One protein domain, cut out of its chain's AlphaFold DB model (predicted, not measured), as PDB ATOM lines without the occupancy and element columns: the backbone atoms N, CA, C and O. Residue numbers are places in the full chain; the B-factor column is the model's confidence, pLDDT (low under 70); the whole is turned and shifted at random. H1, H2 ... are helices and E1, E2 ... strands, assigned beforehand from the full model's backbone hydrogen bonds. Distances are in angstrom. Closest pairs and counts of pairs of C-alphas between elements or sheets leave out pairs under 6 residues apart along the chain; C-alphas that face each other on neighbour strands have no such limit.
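What this domain is: This is residues 161 to 271 of the 282 residues of the protein "Formate dehydrogenase accessory protein FdhE" of Planctomycetes bacterium (UniProt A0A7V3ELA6). Two meanders of three strands, each strand the antiparallel neighbour of the one before, join side by side into one strongly twisted sheet, and two short helices in succession cover one face of it. H1 crosses E1 and E6 where the halves join, and H2 runs over E5. The 111 printed residues hold E1 to E6, then H1 and H2; the mixed sheet has the order E3, E2, E1, E6, E5, E4. The class is mixed, helices and strands, though under half of the residues, 45, are in named elements. The whole is compact and rounded, with a radius of gyration of the C-alphas of 13.1 A and spans of 33 by 33 by 23 A.

How they stand to each other: Pass residues 161 to 174, which hold no named element, and look at E1, residues 175 to 180. It forms a hairpin with E2, residues 187 to 191, where N 179 and O 188 are 2.8 A apart, within hydrogen-bond range. E2 and the edge strand E3, residues 197 to 199, form the next hairpin, with N 198 and O 189 at 2.9 A. The other edge strand, E4, residues 215 to 218, is apart from E3. E4 forms a hairpin with E5, residues 225 to 229, with N 227 and O 217 at 2.8 A. E5 forms another with E6, residues 236 to 241, with N 228 and O 237 at 2.8 A. E6 is parallel to E1 at 32 degrees, with N 178 and O 238 at 2.8 A. H1, residues 253 to 259, is on the sheet at a height of 8.7 A, over E6 and only just over E1, with 3 of its C-alphas on E1. It runs across the strands, at 73 degrees to E6 on the local plane; its closest C-alphas to E1 are Pro 253 and Leu 177, 7.3 A. H2, residues 261 to 269, is on the same face at a height of 9.1 A, over E5 and only just along the strands, at 29 degrees on the local plane; the closest C-alphas are Leu 263 and Val 227, 6.6 A. H1 and H2 meet only through their link. Every O i to N i+4 pair is within hydrogen-bond range in H1, and 4 of 5 in H2.

Where its parts are: Find C-alpha 175 at (146.335, 188.218, 166.899); E1 runs 13.9 A from there. E2 spans 13.0 A, E5 13.6 A and E6 16.3 A, while E3 and E4 are shorter. From C-alpha 253 at (147.318, 187.506, 177.708), H1 runs 9.7 A. H2 spans 13.6 A and ends at C-alpha 269, (162.028, 174.894, 164.172).

The domain as a whole: The C-alphas farthest apart, those of Gly 232 and Gly 248, are 37.7 A apart. The printed part has no cut. The links E3 to E4 and E6 to H1 are long. The mean pLDDT of the printed part is 87.8; look for values under 70 at residues 161, 164, 212 to 215 and 217 to 220.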
ATOM      1  N   SER A 161     132.414 192.091 168.256       66.44
ATOM      2  CA  SER A 161     133.389 191.106 168.724       66.44
ATOM      3  C   SER A 161     133.490 189.894 167.801       66.44
ATOM      4  O   SER A 161     134.274 188.997 168.082       66.44
ATOM      5  N   GLU A 162     132.744 189.848 166.698       72.00
ATOM      6  CA  GLU A 162     132.810 188.760 165.724       72.00
ATOM      7  C   GLU A 162     133.476 189.241 164.441       72.00
ATOM      8  O   GLU A 162     133.087 190.255 163.851       72.00
ATOM      9  N   ARG A 163     134.509 188.508 164.008       72.88
ATOM     10  CA  ARG A 163     135.212 188.806 162.763       72.88
ATOM     11  C   ARG A 163     135.659 187.534 162.064       72.88
ATOM     12  O   ARG A 163     136.355 186.699 162.638       72.88
ATOM     13  N   THR A 164     135.259 187.409 160.803       69.62
ATOM     14  CA  THR A 164     135.676 186.324 159.905       69.62
ATOM     15  C   THR A 164     136.909 186.696 159.089       69.62
ATOM     16  O   THR A 164     137.654 185.813 158.675       69.62
ATOM     17  N   SER A 165     137.151 187.993 158.877       76.81
ATOM     18  CA  SER A 165     138.332 188.480 158.172       76.81
ATOM     19  C   SER A 165     139.579 188.505 159.070       76.81
ATOM     20  O   SER A 165     139.465 188.703 160.284       76.81
ATOM     21  N   PRO A 166     140.781 188.329 158.490       84.94
ATOM     22  CA  PRO A 166     142.032 188.403 159.235       84.94
ATOM     23  C   PRO A 166     142.251 189.745 159.943       84.94
ATOM     24  O   PRO A 166     141.916 190.813 159.421       84.94
ATOM     25  N   GLY A 167     142.869 189.679 161.124       88.69
ATOM     26  CA  GLY A 167     143.266 190.843 161.920       88.69
ATOM     27  C   GLY A 167     142.205 191.363 162.895       88.69
ATOM     28  O   GLY A 167     141.021 191.028 162.831       88.69
ATOM     29  N   CYS A 168     142.657 192.204 163.820       92.00
ATOM     30  CA  CYS A 168     141.848 192.796 164.880       92.00
ATOM     31  C   CYS A 168     140.761 193.748 164.325       92.00
ATOM     32  O   CYS A 168     141.093 194.617 163.516       92.00
ATOM     33  N   PRO A 169     139.494 193.676 164.790       91.56
ATOM     34  CA  PRO A 169     138.441 194.622 164.388       91.56
ATOM     35  C   PRO A 169     138.744 196.079 164.760       91.56
ATOM     36  O   PRO A 169     138.191 196.995 164.158       91.56
ATOM     37  N   PHE A 170     139.616 196.298 165.747       92.12
ATOM     38  CA  PHE A 170     139.897 197.622 166.292       92.12
ATOM     39  C   PHE A 170     141.086 198.309 165.653       92.12
ATOM     40  O   PHE A 170     141.057 199.522 165.532       92.12
ATOM     41  N   CYS A 171     142.138 197.584 165.277       92.81
ATOM     42  CA  CYS A 171     143.379 198.195 164.783       92.81
ATOM     43  C   CYS A 171     144.036 197.432 163.631       92.81
ATOM     44  O   CYS A 171     145.179 197.715 163.288       92.81
ATOM     45  N   SER A 172     143.352 196.424 163.080       91.06
ATOM     46  CA  SER A 172     143.829 195.549 161.999       91.06
ATOM     47  C   SER A 172     145.093 194.733 162.295       91.06
ATOM     48  O   SER A 172     145.431 193.849 161.514       91.06
ATOM     49  N   ALA A 173     145.765 194.950 163.429       92.81
ATOM     50  CA  ALA A 173     146.937 194.177 163.817       92.81
ATOM     51  C   ALA A 173     146.590 192.684 163.991       92.81
ATOM     52  O   ALA A 173     145.469 192.351 164.398       92.81
ATOM     53  N   PRO A 174     147.539 191.772 163.713       92.44
ATOM     54  CA  PRO A 174     147.308 190.340 163.858       92.44
ATOM     55  C   PRO A 174     147.052 189.943 165.325       92.44
ATOM     56  O   PRO A 174     147.425 190.675 166.255       92.44
ATOM     57  N   PRO A 175     146.414 188.781 165.558       94.00
ATOM     58  CA  PRO A 175     146.335 188.218 166.899       94.00
ATOM     59  C   PRO A 175     147.739 187.898 167.418       94.00
ATOM     60  O   PRO A 175     148.597 187.444 166.665       94.00
ATOM     61  N   GLY A 176     147.965 188.137 168.706       94.69
ATOM     62  CA  GLY A 176     149.195 187.729 169.380       94.69
ATOM     63  C   GLY A 176     149.083 186.350 170.034       94.69
ATOM     64  O   GLY A 176     150.071 185.633 170.137       94.69
ATOM     65  N   LEU A 177     147.875 185.975 170.459       95.56
ATOM     66  CA  LEU A 177     147.536 184.651 170.981       95.56
ATOM     67  C   LEU A 177     146.025 184.418 170.894       95.56
ATOM     68  O   LEU A 177     145.259 185.326 170.554       95.56
ATOM     69  N   ALA A 178     145.602 183.206 171.228       95.31
ATOM     70  CA  ALA A 178     144.213 182.848 171.436       95.31
ATOM     71  C   ALA A 178     143.993 182.198 172.800       95.31
ATOM     72  O   ALA A 178     144.907 181.631 173.396       95.31
ATOM     73  N   TYR A 179     142.745 182.205 173.250       95.94
ATOM     74  CA  TYR A 179     142.298 181.331 174.319       95.94
ATOM     75  C   TYR A 179     140.951 180.681 174.001       95.94
ATOM     76  O   TYR A 179     140.141 181.218 173.241       95.94
ATOM     77  N   LEU A 180     140.712 179.499 174.567       95.12
ATOM     78  CA  LEU A 180     139.401 178.855 174.561       95.12
ATOM     79  C   LEU A 180     138.643 179.306 175.802       95.12
ATOM     80  O   LEU A 180     138.990 178.900 176.905       95.12
ATOM     81  N   ARG A 181     137.630 180.158 175.622       95.00
ATOM     82  CA  ARG A 181     136.892 180.782 176.726       95.00
ATOM     83  C   ARG A 181     136.218 179.740 177.613       95.00
ATOM     84  O   ARG A 181     135.546 178.845 177.098       95.00
ATOM     85  N   ARG A 182     136.307 179.905 178.939       95.38
ATOM     86  CA  ARG A 182     135.720 178.954 179.901       95.38
ATOM     87  C   ARG A 182     134.228 178.690 179.670       95.38
ATOM     88  O   ARG A 182     133.803 177.542 179.698       95.38
ATOM     89  N   ALA A 183     133.453 179.749 179.439       93.62
ATOM     90  CA  ALA A 183     131.991 179.689 179.417       93.62
ATOM     91  C   ALA A 183     131.405 178.790 178.313       93.62
ATOM     92  O   ALA A 183     130.362 178.179 178.513       93.62
ATOM     93  N   ASP A 184     132.039 178.732 177.139       93.31
ATOM     94  CA  ASP A 184     131.464 178.075 175.958       93.31
ATOM     95  C   ASP A 184     132.493 177.446 175.008       93.31
ATOM     96  O   ASP A 184     132.134 176.919 173.956       93.31
ATOM     97  N   GLY A 185     133.785 177.498 175.343       92.56
ATOM     98  CA  GLY A 185     134.858 176.943 174.521       92.56
ATOM     99  C   GLY A 185     135.061 177.648 173.181       92.56
ATOM    100  O   GLY A 185     135.793 177.126 172.332       92.56
ATOM    101  N   ARG A 186     134.446 178.821 172.966       92.62
ATOM    102  CA  ARG A 186     134.712 179.626 171.770       92.62
ATOM    103  C   ARG A 186     136.162 180.098 171.774       92.62
ATOM    104  O   ARG A 186     136.716 180.455 172.814       92.62
ATOM    105  N   ARG A 187     136.774 180.102 170.586       92.62
ATOM    106  CA  ARG A 187     138.121 180.639 170.391       92.62
ATOM    107  C   ARG A 187     138.046 182.154 170.363       92.62
ATOM    108  O   ARG A 187     137.469 182.748 169.452       92.62
ATOM    109  N   MET A 188     138.680 182.749 171.354       94.69
ATOM    110  CA  MET A 188     138.881 184.177 171.465       94.69
ATOM    111  C   MET A 188     140.309 184.480 171.031       94.69
ATOM    112  O   MET A 188     141.262 183.941 171.585       94.69
ATOM    113  N   LEU A 189     140.462 185.317 170.018       95.12
ATOM    114  CA  LEU A 189     141.740 185.898 169.633       95.12
ATOM    115  C   LEU A 189     141.995 187.133 170.489       95.12
ATOM    116  O   LEU A 189     141.049 187.842 170.819       95.12
ATOM    117  N   VAL A 190     143.256 187.405 170.818       95.88
ATOM    118  CA  VAL A 190     143.672 188.624 171.525       95.88
ATOM    119  C   VAL A 190     144.649 189.398 170.656       95.88
ATOM    120  O   VAL A 190     145.615 188.834 170.134       95.88
ATOM    121  N   CYS A 191     144.407 190.697 170.479       95.75
ATOM    122  CA  CYS A 191     145.212 191.518 169.581       95.75
ATOM    123  C   CYS A 191     146.630 191.679 170.125       95.75
ATOM    124  O   CYS A 191     146.812 192.180 171.231       95.75
ATOM    125  N   GLY A 192     147.645 191.375 169.311       95.56
ATOM    126  CA  GLY A 192     149.047 191.535 169.704       95.56
ATOM    127  C   GLY A 192     149.524 192.991 169.816       95.56
ATOM    128  O   GLY A 192     150.711 193.213 170.038       95.56
ATOM    129  N   LEU A 193     148.648 193.984 169.620       96.38
ATOM    130  CA  LEU A 193     148.969 195.413 169.712       96.38
ATOM    131  C   LEU A 193     148.052 196.163 170.682       96.38
ATOM    132  O   LEU A 193     148.547 196.781 171.616       96.38
ATOM    133  N   CYS A 194     146.730 196.123 170.472       95.31
ATOM    134  CA  CYS A 194     145.781 196.861 171.315       95.31
ATOM    135  C   CYS A 194     145.184 196.032 172.458       95.31
ATOM    136  O   CYS A 194     144.490 196.593 173.297       95.31
ATOM    137  N   GLY A 195     145.409 194.713 172.479       94.94
ATOM    138  CA  GLY A 195     144.943 193.829 173.551       94.94
ATOM    139  C   GLY A 195     143.458 193.463 173.524       94.94
ATOM    140  O   GLY A 195     143.027 192.614 174.296       94.94
ATOM    141  N   GLU A 196     142.667 194.051 172.623       93.94
ATOM    142  CA  GLU A 196     141.237 193.745 172.537       93.94
ATOM    143  C   GLU A 196     140.997 192.299 172.081       93.94
ATOM    144  O   GLU A 196     141.627 191.851 171.109       93.94
ATOM    145  N   PRO A 197     140.083 191.571 172.747       93.69
ATOM    146  CA  PRO A 197     139.690 190.239 172.336       93.69
ATOM    147  C   PRO A 197     138.576 190.263 171.280       93.69
ATOM    148  O   PRO A 197     137.704 191.131 171.286       93.69
ATOM    149  N   TRP A 198     138.548 189.258 170.404       93.06
ATOM    150  CA  TRP A 198     137.419 189.010 169.501       93.06
ATOM    151  C   TRP A 198     137.237 187.517 169.226       93.06
ATOM    152  O   TRP A 198     138.180 186.730 169.268       93.06
ATOM    153  N   CYS A 199     136.002 187.108 168.970       91.44
ATOM    154  CA  CYS A 199     135.643 185.751 168.604       91.44
ATOM    155  C   CYS A 199     136.034 185.469 167.148       91.44
ATOM    156  O   CYS A 199     135.805 186.284 166.248       91.44
ATOM    157  N   SER A 200     136.590 184.281 166.919       87.00
ATOM    158  CA  SER A 200     136.966 183.791 165.595       87.00
ATOM    159  C   SER A 200     136.551 182.332 165.416       87.00
ATOM    160  O   SER A 200     136.443 181.566 166.376       87.00
ATOM    161  N   ILE A 201     136.315 181.935 164.166       84.00
ATOM    162  CA  ILE A 201     135.947 180.563 163.815       84.00
ATOM    163  C   ILE A 201     137.186 179.665 163.952       84.00
ATOM    164  O   ILE A 201     138.243 179.951 163.394       84.00
ATOM    165  N   ARG A 202     137.062 178.541 164.671       80.56
ATOM    166  CA  ARG A 202     138.194 177.626 164.947       80.56
ATOM    167  C   ARG A 202     138.806 176.984 163.705       80.56
ATOM    168  O   ARG A 202     139.981 176.644 163.719       80.56
ATOM    169  N   THR A 203     138.016 176.785 162.659       81.69
ATOM    170  CA  THR A 203     138.432 176.056 161.454       81.69
ATOM    171  C   THR A 203     139.164 176.923 160.430       81.69
ATOM    172  O   THR A 203     139.706 176.376 159.473       81.69
ATOM    173  N   ALA A 204     139.221 178.244 160.629       85.44
ATOM    174  CA  ALA A 204     139.846 179.186 159.704       85.44
ATOM    175  C   ALA A 204     141.111 179.815 160.300       85.44
ATOM    176  O   ALA A 204     141.121 180.225 161.463       85.44
ATOM    177  N   CYS A 205     142.164 179.930 159.489       87.56
ATOM    178  CA  CYS A 205     143.385 180.649 159.847       87.56
ATOM    179  C   CYS A 205     143.090 182.143 160.113       87.56
ATOM    180  O   CYS A 205     142.566 182.822 159.234       87.56
ATOM    181  N   PRO A 206     143.472 182.717 161.265       88.12
ATOM    182  CA  PRO A 206     143.217 184.110 161.605       88.12
ATOM    183  C   PRO A 206     144.157 185.079 160.877       88.12
ATOM    184  O   PRO A 206     143.997 186.291 161.010       88.12
ATOM    185  N   PHE A 207     145.133 184.551 160.128       89.31
ATOM    186  CA  PHE A 207     146.097 185.323 159.349       89.31
ATOM    187  C   PHE A 207     145.744 185.362 157.856       89.31
ATOM    188  O   PHE A 207     145.762 186.434 157.264       89.31
ATOM    189  N   CYS A 208     145.401 184.223 157.242       88.62
ATOM    190  CA  CYS A 208     145.112 184.138 155.800       88.62
ATOM    191  C   CYS A 208     143.701 183.638 155.455       88.62
ATOM    192  O   CYS A 208     143.391 183.476 154.280       88.62
ATOM    193  N   ALA A 209     142.850 183.377 156.454       87.06
ATOM    194  CA  ALA A 209     141.479 182.875 156.305       87.06
ATOM    195  C   ALA A 209     141.324 181.513 155.599       87.06
ATOM    196  O   ALA A 209     140.196 181.061 155.401       87.06
ATOM    197  N   SER A 210     142.415 180.812 155.267       83.38
ATOM    198  CA  SER A 210     142.326 179.461 154.715       83.38
ATOM    199  C   SER A 210     141.706 178.500 155.732       83.38
ATOM    200  O   SER A 210     142.077 178.502 156.911       83.38
ATOM    201  N   ALA A 211     140.789 177.654 155.267       70.31
ATOM    202  CA  ALA A 211     140.333 176.497 156.025       70.31
ATOM    203  C   ALA A 211     141.435 175.424 156.013       70.31
ATOM    204  O   ALA A 211     142.039 175.182 154.970       70.31
ATOM    205  N   GLY A 212     141.725 174.785 157.148       59.00
ATOM    206  CA  GLY A 212     142.800 173.789 157.193       59.00
ATOM    207  C   GLY A 212     142.984 173.105 158.543       59.00
ATOM    208  O   GLY A 212     142.456 173.553 159.563       59.00
ATOM    209  N   ARG A 213     143.722 171.985 158.536       53.72
ATOM    210  CA  ARG A 213     144.138 171.289 159.758       53.72
ATOM    211  C   ARG A 213     145.209 172.113 160.447       53.72
ATOM    212  O   ARG A 213     146.233 172.427 159.861       53.72
ATOM    213  N   TRP A 214     144.959 172.409 161.707       66.44
ATOM    214  CA  TRP A 214     145.929 173.020 162.587       66.44
ATOM    215  C   TRP A 214     146.698 171.903 163.270       66.44
ATOM    216  O   TRP A 214     146.100 171.108 164.002       66.44
ATOM    217  N   MET A 215     148.002 171.805 163.021       65.25
ATOM    218  CA  MET A 215     148.822 170.895 163.812       65.25
ATOM    219  C   MET A 215     148.947 171.485 165.211       65.25
ATOM    220  O   MET A 215     149.490 172.574 165.390       65.25
ATOM    221  N   ARG A 216     148.383 170.776 166.192       75.19
ATOM    222  CA  ARG A 216     148.561 171.084 167.607       75.19
ATOM    223  C   ARG A 216     149.941 170.594 168.019       75.19
ATOM    224  O   ARG A 216     150.174 169.392 168.061       75.19
ATOM    225  N   LEU A 217     150.814 171.530 168.355       69.31
ATOM    226  CA  LEU A 217     152.116 171.253 168.943       69.31
ATOM    227  C   LEU A 217     152.043 171.631 170.421       69.31
ATOM    228  O   LEU A 217     151.968 172.811 170.762       69.31
ATOM    229  N   ALA A 218     152.000 170.628 171.288       69.38
ATOM    230  CA  ALA A 218     152.017 170.799 172.735       69.38
ATOM    231  C   ALA A 218     153.287 170.157 173.303       69.38
ATOM    232  O   ALA A 218     153.840 169.242 172.694       69.38
ATOM    233  N   SER A 219     153.733 170.638 174.462       68.06
ATOM    234  CA  SER A 219     154.624 169.835 175.300       68.06
ATOM    235  C   SER A 219     153.827 168.644 175.833       68.06
ATOM    236  O   SER A 219     152.651 168.812 176.158       68.06
ATOM    237  N   ASP A 220     154.454 167.476 175.979       64.88
ATOM    238  CA  ASP A 220     153.815 166.312 176.614       64.88
ATOM    239  C   ASP A 220     153.356 166.624 178.054       64.88
ATOM    240  O   ASP A 220     152.418 166.014 178.563       64.88
ATOM    241  N   GLU A 221     153.974 167.623 178.692       71.25
ATOM    242  CA  GLU A 221     153.706 168.032 180.074       71.25
ATOM    243  C   GLU A 221     152.671 169.169 180.208       71.25
ATOM    244  O   GLU A 221     152.077 169.324 181.275       71.25
ATOM    245  N   ASP A 222     152.418 169.964 179.155       80.75
ATOM    246  CA  ASP A 222     151.466 171.091 179.192       80.75
ATOM    247  C   ASP A 222     150.335 170.891 178.173       80.75
ATOM    248  O   ASP A 222     150.446 171.192 176.984       80.75
ATOM    249  N   THR A 223     149.198 170.402 178.669       84.94
ATOM    250  CA  THR A 223     147.972 170.221 177.877       84.94
ATOM    251  C   THR A 223     147.092 171.473 177.822       84.94
ATOM    252  O   THR A 223     146.103 171.496 177.078       84.94
ATOM    253  N   VAL A 224     147.457 172.522 178.563       92.44
ATOM    254  CA  VAL A 224     146.739 173.796 178.663       92.44
ATOM    255  C   VAL A 224     147.211 174.772 177.586       92.44
ATOM    256  O   VAL A 224     146.423 175.601 177.134       92.44
ATOM    257  N   ARG A 225     148.470 174.682 177.143       93.38
ATOM    258  CA  ARG A 225     149.088 175.624 176.196       93.38
ATOM    259  C   ARG A 225     149.688 174.892 175.004       93.38
ATOM    260  O   ARG A 225     150.440 173.939 175.164       93.38
ATOM    261  N   TRP A 226     149.376 175.341 173.794       92.31
ATOM    262  CA  TRP A 226     149.922 174.749 172.569       92.31
ATOM    263  C   TRP A 226     150.097 175.785 171.466       92.31
ATOM    264  O   TRP A 226     149.603 176.908 171.554       92.31
ATOM    265  N   VAL A 227     150.791 175.381 170.408       90.75
ATOM    266  CA  VAL A 227     150.885 176.117 169.147       90.75
ATOM    267  C   VAL A 227     150.002 175.455 168.105       90.75
ATOM    268  O   VAL A 227     149.948 174.232 168.002       90.75
ATOM    269  N   GLU A 228     149.322 176.275 167.317       89.69
ATOM    270  CA  GLU A 228     148.584 175.879 166.128       89.69
ATOM    271  C   GLU A 228     149.272 176.491 164.902       89.69
ATOM    272  O   GLU A 228     149.438 177.708 164.844       89.69
ATOM    273  N   THR A 229     149.672 175.678 163.923       88.88
ATOM    274  CA  THR A 229     150.358 176.147 162.702       88.88
ATOM    275  C   THR A 229     149.442 176.132 161.477       88.88
ATOM    276  O   THR A 229     148.446 175.406 161.436       88.88
ATOM    277  N   CYS A 230     149.764 176.955 160.476       87.56
ATOM    278  CA  CYS A 230     149.038 177.052 159.211       87.56
ATOM    279  C   CYS A 230     149.953 176.722 158.027       87.56
ATOM    280  O   CYS A 230     150.880 177.480 157.750       87.56
ATOM    281  N   ASP A 231     149.634 175.676 157.263       85.75
ATOM    282  CA  ASP A 231     150.410 175.286 156.075       85.75
ATOM    283  C   ASP A 231     150.332 176.317 154.937       85.75
ATOM    284  O   ASP A 231     151.261 176.448 154.149       85.75
ATOM    285  N   GLY A 232     149.233 177.075 154.847       87.50
ATOM    286  CA  GLY A 232     149.010 178.018 153.747       87.50
ATOM    287  C   GLY A 232     149.829 179.307 153.852       87.50
ATOM    288  O   GLY A 232     150.276 179.838 152.841       87.50
ATOM    289  N   CYS A 233     150.019 179.838 155.065       89.00
ATOM    290  CA  CYS A 233     150.779 181.077 155.282       89.00
ATOM    291  C   CYS A 233     152.035 180.890 156.139       89.00
ATOM    292  O   CYS A 233     152.736 181.870 156.399       89.00
ATOM    293  N   HIS A 234     152.290 179.666 156.610       88.88
ATOM    294  CA  HIS A 234     153.344 179.321 157.567       88.88
ATOM    295  C   HIS A 234     153.285 180.136 158.868       88.88
ATOM    296  O   HIS A 234     154.289 180.298 159.548       88.88
ATOM    297  N   GLY A 235     152.124 180.697 159.212       89.81
ATOM    298  CA  GLY A 235     151.922 181.396 160.480       89.81
ATOM    299  C   GLY A 235     151.645 180.408 161.608       89.81
ATOM    300  O   GLY A 235     151.170 179.297 161.357       89.81
ATOM    301  N   TYR A 236     151.880 180.828 162.846       91.94
ATOM    302  CA  TYR A 236     151.518 180.049 164.025       91.94
ATOM    303  C   TYR A 236     150.749 180.897 165.033       91.94
ATOM    304  O   TYR A 236     150.867 182.120 165.058       91.94
ATOM    305  N   LEU A 237     149.951 180.259 165.882       92.50
ATOM    306  CA  LEU A 237     149.235 180.922 166.960       92.50
ATOM    307  C   LEU A 237     149.346 180.113 168.242       92.50
ATOM    308  O   LEU A 237     149.043 178.924 168.264       92.50
ATOM    309  N   LYS A 238     149.754 180.783 169.317       93.94
ATOM    310  CA  LYS A 238     149.729 180.213 170.660       93.94
ATOM    311  C   LYS A 238     148.300 180.228 171.183       93.94
ATOM    312  O   LYS A 238     147.654 181.276 171.144       93.94
ATOM    313  N   THR A 239     147.832 179.095 171.688       94.25
ATOM    314  CA  THR A 239     146.472 178.931 172.198       94.25
ATOM    315  C   THR A 239     146.501 178.389 173.623       94.25
ATOM    316  O   THR A 239     147.241 177.454 173.926       94.25
ATOM    317  N   ILE A 240     145.698 179.007 174.492       95.94
ATOM    318  CA  ILE A 240     145.572 178.677 175.912       95.94
ATOM    319  C   ILE A 240     144.153 178.174 176.200       95.94
ATOM    320  O   ILE A 240     143.169 178.818 175.839       95.94
ATOM    321  N   ASP A 241     144.010 177.033 176.864       95.69
ATOM    322  CA  ASP A 241     142.701 176.511 177.254       95.69
ATOM    323  C   ASP A 241     142.271 177.033 178.630       95.69
ATOM    324  O   ASP A 241     142.544 176.418 179.659       95.69
ATOM    325  N   GLU A 242     141.555 178.160 178.653       96.56
ATOM    326  CA  GLU A 242     141.036 178.752 179.895       96.56
ATOM    327  C   GLU A 242     140.063 177.814 180.629       96.56
ATOM    328  O   GLU A 242     139.903 177.909 181.843       96.56
ATOM    329  N   ARG A 243     139.434 176.860 179.930       95.50
ATOM    330  CA  ARG A 243     138.533 175.878 180.561       95.50
ATOM    331  C   ARG A 243     139.258 174.983 181.567       95.50
ATOM    332  O   ARG A 243     138.607 174.439 182.449       95.50
ATOM    333  N   GLN A 244     140.576 174.833 181.430       95.12
ATOM    334  CA  GLN A 244     141.411 174.009 182.305       95.12
ATOM    335  C   GLN A 244     142.030 174.801 183.468       95.12
ATOM    336  O   GLN A 244     142.737 174.227 184.291       95.12
ATOM    337  N   PHE A 245     141.797 176.115 183.550       94.25
ATOM    338  CA  PHE A 245     142.306 176.929 184.653       94.25
ATOM    339  C   PHE A 245     141.482 176.683 185.933       94.25
ATOM    340  O   PHE A 245     140.280 176.398 185.829       94.25
ATOM    341  N   PRO A 246     142.069 176.873 187.130       92.06
ATOM    342  CA  PRO A 246     141.331 176.890 188.392       92.06
ATOM    343  C   PRO A 246     140.161 177.882 188.378       92.06
ATOM    344  O   PRO A 246     140.172 178.889 187.662       92.06
ATOM    345  N   GLU A 247     139.132 177.596 189.173       89.38
ATOM    346  CA  GLU A 247     137.975 178.484 189.308       89.38
ATOM    347  C   GLU A 247     138.399 179.867 189.834       89.38
ATOM    348  O   GLU A 247     139.245 179.980 190.717       89.38
ATOM    349  N   GLY A 248     137.841 180.931 189.252       87.12
ATOM    350  CA  GLY A 248     138.216 182.313 189.570       87.12
ATOM    351  C   GLY A 248     139.461 182.835 188.839       87.12
ATOM    352  O   GLY A 248     139.699 184.042 188.851       87.12
ATOM    353  N   GLU A 249     140.217 181.980 188.142       90.44
ATOM    354  CA  GLU A 249     141.335 182.408 187.300       90.44
ATOM    355  C   GLU A 249     140.916 182.591 185.837       90.44
ATOM    356  O   GLU A 249     140.174 181.782 185.272       90.44
ATOM    357  N   SER A 250     141.432 183.643 185.205       92.56
ATOM    358  CA  SER A 250     141.253 183.935 183.782       92.56
ATOM    359  C   SER A 250     142.600 184.048 183.081       92.56
ATOM    360  O   SER A 250     143.628 184.327 183.705       92.56
ATOM    361  N   VAL A 251     142.591 183.895 181.761       94.75
ATOM    362  CA  VAL A 251     143.792 184.126 180.955       94.75
ATOM    363  C   VAL A 251     144.244 185.581 181.105       94.75
ATOM    364  O   VAL A 251     143.452 186.507 180.947       94.75
ATOM    365  N   ALA A 252     145.532 185.779 181.398       95.81
ATOM    366  CA  ALA A 252     146.199 187.078 181.374       95.81
ATOM    367  C   ALA A 252     147.114 187.127 180.138       95.81
ATOM    368  O   ALA A 252     148.244 186.633 180.213       95.81
ATOM    369  N   PRO A 253     146.645 187.662 178.994       96.25
ATOM    370  CA  PRO A 253     147.318 187.506 177.708       96.25
ATOM    371  C   PRO A 253     148.781 187.949 177.713       96.25
ATOM    372  O   PRO A 253     149.641 187.227 177.209       96.25
ATOM    373  N   LEU A 254     149.097 189.080 178.348       96.31
ATOM    374  CA  LEU A 254     150.480 189.522 178.447       96.31
ATOM    375  C   LEU A 254     151.368 188.516 179.204       96.31
ATOM    376  O   LEU A 254     152.437 188.142 178.718       96.31
ATOM    377  N   ALA A 255     150.932 188.042 180.369       96.06
ATOM    378  CA  ALA A 255     151.693 187.062 181.141       96.06
ATOM    379  C   ALA A 255     151.820 185.730 180.386       96.06
ATOM    380  O   ALA A 255     152.906 185.158 180.323       96.06
ATOM    381  N   GLU A 256     150.748 185.280 179.733       95.81
ATOM    382  CA  GLU A 256     150.773 184.075 178.904       95.81
ATOM    383  C   GLU A 256     151.725 184.212 177.716       95.81
ATOM    384  O   GLU A 256     152.451 183.267 177.408       95.81
ATOM    385  N   SER A 257     151.814 185.391 177.094       95.06
ATOM    386  CA  SER A 257     152.768 185.638 176.008       95.06
ATOM    387  C   SER A 257     154.226 185.431 176.443       95.06
ATOM    388  O   SER A 257     155.011 184.903 175.661       95.06
ATOM    389  N   VAL A 258     154.559 185.780 177.695       95.06
ATOM    390  CA  VAL A 258     155.890 185.597 178.299       95.06
ATOM    391  C   VAL A 258     156.105 184.148 178.742       95.06
ATOM    392  O   VAL A 258     157.153 183.573 178.458       95.06
ATOM    393  N   ARG A 259     155.110 183.536 179.395       93.50
ATOM    394  CA  ARG A 259     155.152 182.132 179.841       93.50
ATOM    395  C   ARG A 259     155.377 181.165 178.685       93.50
ATOM    396  O   ARG A 259     156.062 180.159 178.822       93.50
ATOM    397  N   THR A 260     154.802 181.485 177.534       92.06
ATOM    398  CA  THR A 260     154.846 180.648 176.335       92.06
ATOM    399  C   THR A 260     155.973 181.016 175.372       92.06
ATOM    400  O   THR A 260     155.929 180.598 174.221       92.06
ATOM    401  N   LEU A 261     156.997 181.762 175.800       89.81
ATOM    402  CA  LEU A 261     158.102 182.174 174.921       89.81
ATOM    403  C   LEU A 261     158.805 180.984 174.238       89.81
ATOM    404  O   LEU A 261     159.182 181.055 173.073       89.81
ATOM    405  N   LEU A 262     158.941 179.851 174.936       86.88
ATOM    406  CA  LEU A 262     159.544 178.637 174.368       86.88
ATOM    407  C   LEU A 262     158.711 178.025 173.230       86.88
ATOM    408  O   LEU A 262     159.262 177.338 172.374       86.88
ATOM    409  N   LEU A 263     157.401 178.289 173.195       88.81
ATOM    410  CA  LEU A 263     156.538 177.858 172.099       88.81
ATOM    411  C   LEU A 263     156.818 178.647 170.812       88.81
ATOM    412  O   LEU A 263     156.705 178.079 169.727       88.81
ATOM    413  N   ASP A 264     157.234 179.912 170.923       88.94
ATOM    414  CA  ASP A 264     157.659 180.712 169.768       88.94
ATOM    415  C   ASP A 264     158.945 180.115 169.156       88.94
ATOM    416  O   ASP A 264     159.002 179.863 167.952       88.94
ATOM    417  N   LEU A 265     159.927 179.754 169.996       85.00
ATOM    418  CA  LEU A 265     161.162 179.073 169.566       85.00
ATOM    419  C   LEU A 265     160.900 177.684 168.976       85.00
ATOM    420  O   LEU A 265     161.586 177.249 168.050       85.00
ATOM    421  N   ALA A 266     159.924 176.955 169.522       85.12
ATOM    422  CA  ALA A 266     159.512 175.682 168.952       85.12
ATOM    423  C   ALA A 266     158.970 175.896 167.536       85.12
ATOM    424  O   ALA A 266     159.416 175.203 166.627       85.12
ATOM    425  N   ALA A 267     158.081 176.874 167.331       86.06
ATOM    426  CA  ALA A 267     157.478 177.170 166.032       86.06
ATOM    427  C   ALA A 267     158.515 177.524 164.948       86.06
ATOM    428  O   ALA A 267     158.367 177.088 163.804       86.06
ATOM    429  N   GLU A 268     159.594 178.231 165.298       83.19
ATOM    430  CA  GLU A 268     160.701 178.522 164.372       83.19
ATOM    431  C   GLU A 268     161.344 177.246 163.806       83.19
ATOM    432  O   GLU A 268     161.624 177.164 162.607       83.19
ATOM    433  N   LYS A 269     161.495 176.194 164.626       83.38
ATOM    434  CA  LYS A 269     162.028 174.894 164.172       83.38
ATOM    435  C   LYS A 269     161.130 174.205 163.141       83.38
ATOM    436  O   LYS A 269     161.620 173.392 162.365       83.38
ATOM    437  N   TRP A 270     159.843 174.549 163.097       79.62
ATOM    438  CA  TRP A 270     158.873 174.041 162.119       79.62
ATOM    439  C   TRP A 270     158.776 174.920 160.867       79.62
ATOM    440  O   TRP A 270     157.787 174.845 160.140       79.62
ATOM    441  N   SER A 271     159.773 175.782 160.627       83.06
ATOM    442  CA  SER A 271     159.794 176.721 159.497       83.06
ATOM    443  C   SER A 271     158.575 177.653 159.459       83.06
ATOM    444  O   SER A 271     158.187 178.144 158.397       83.06
TER     445      SER A 271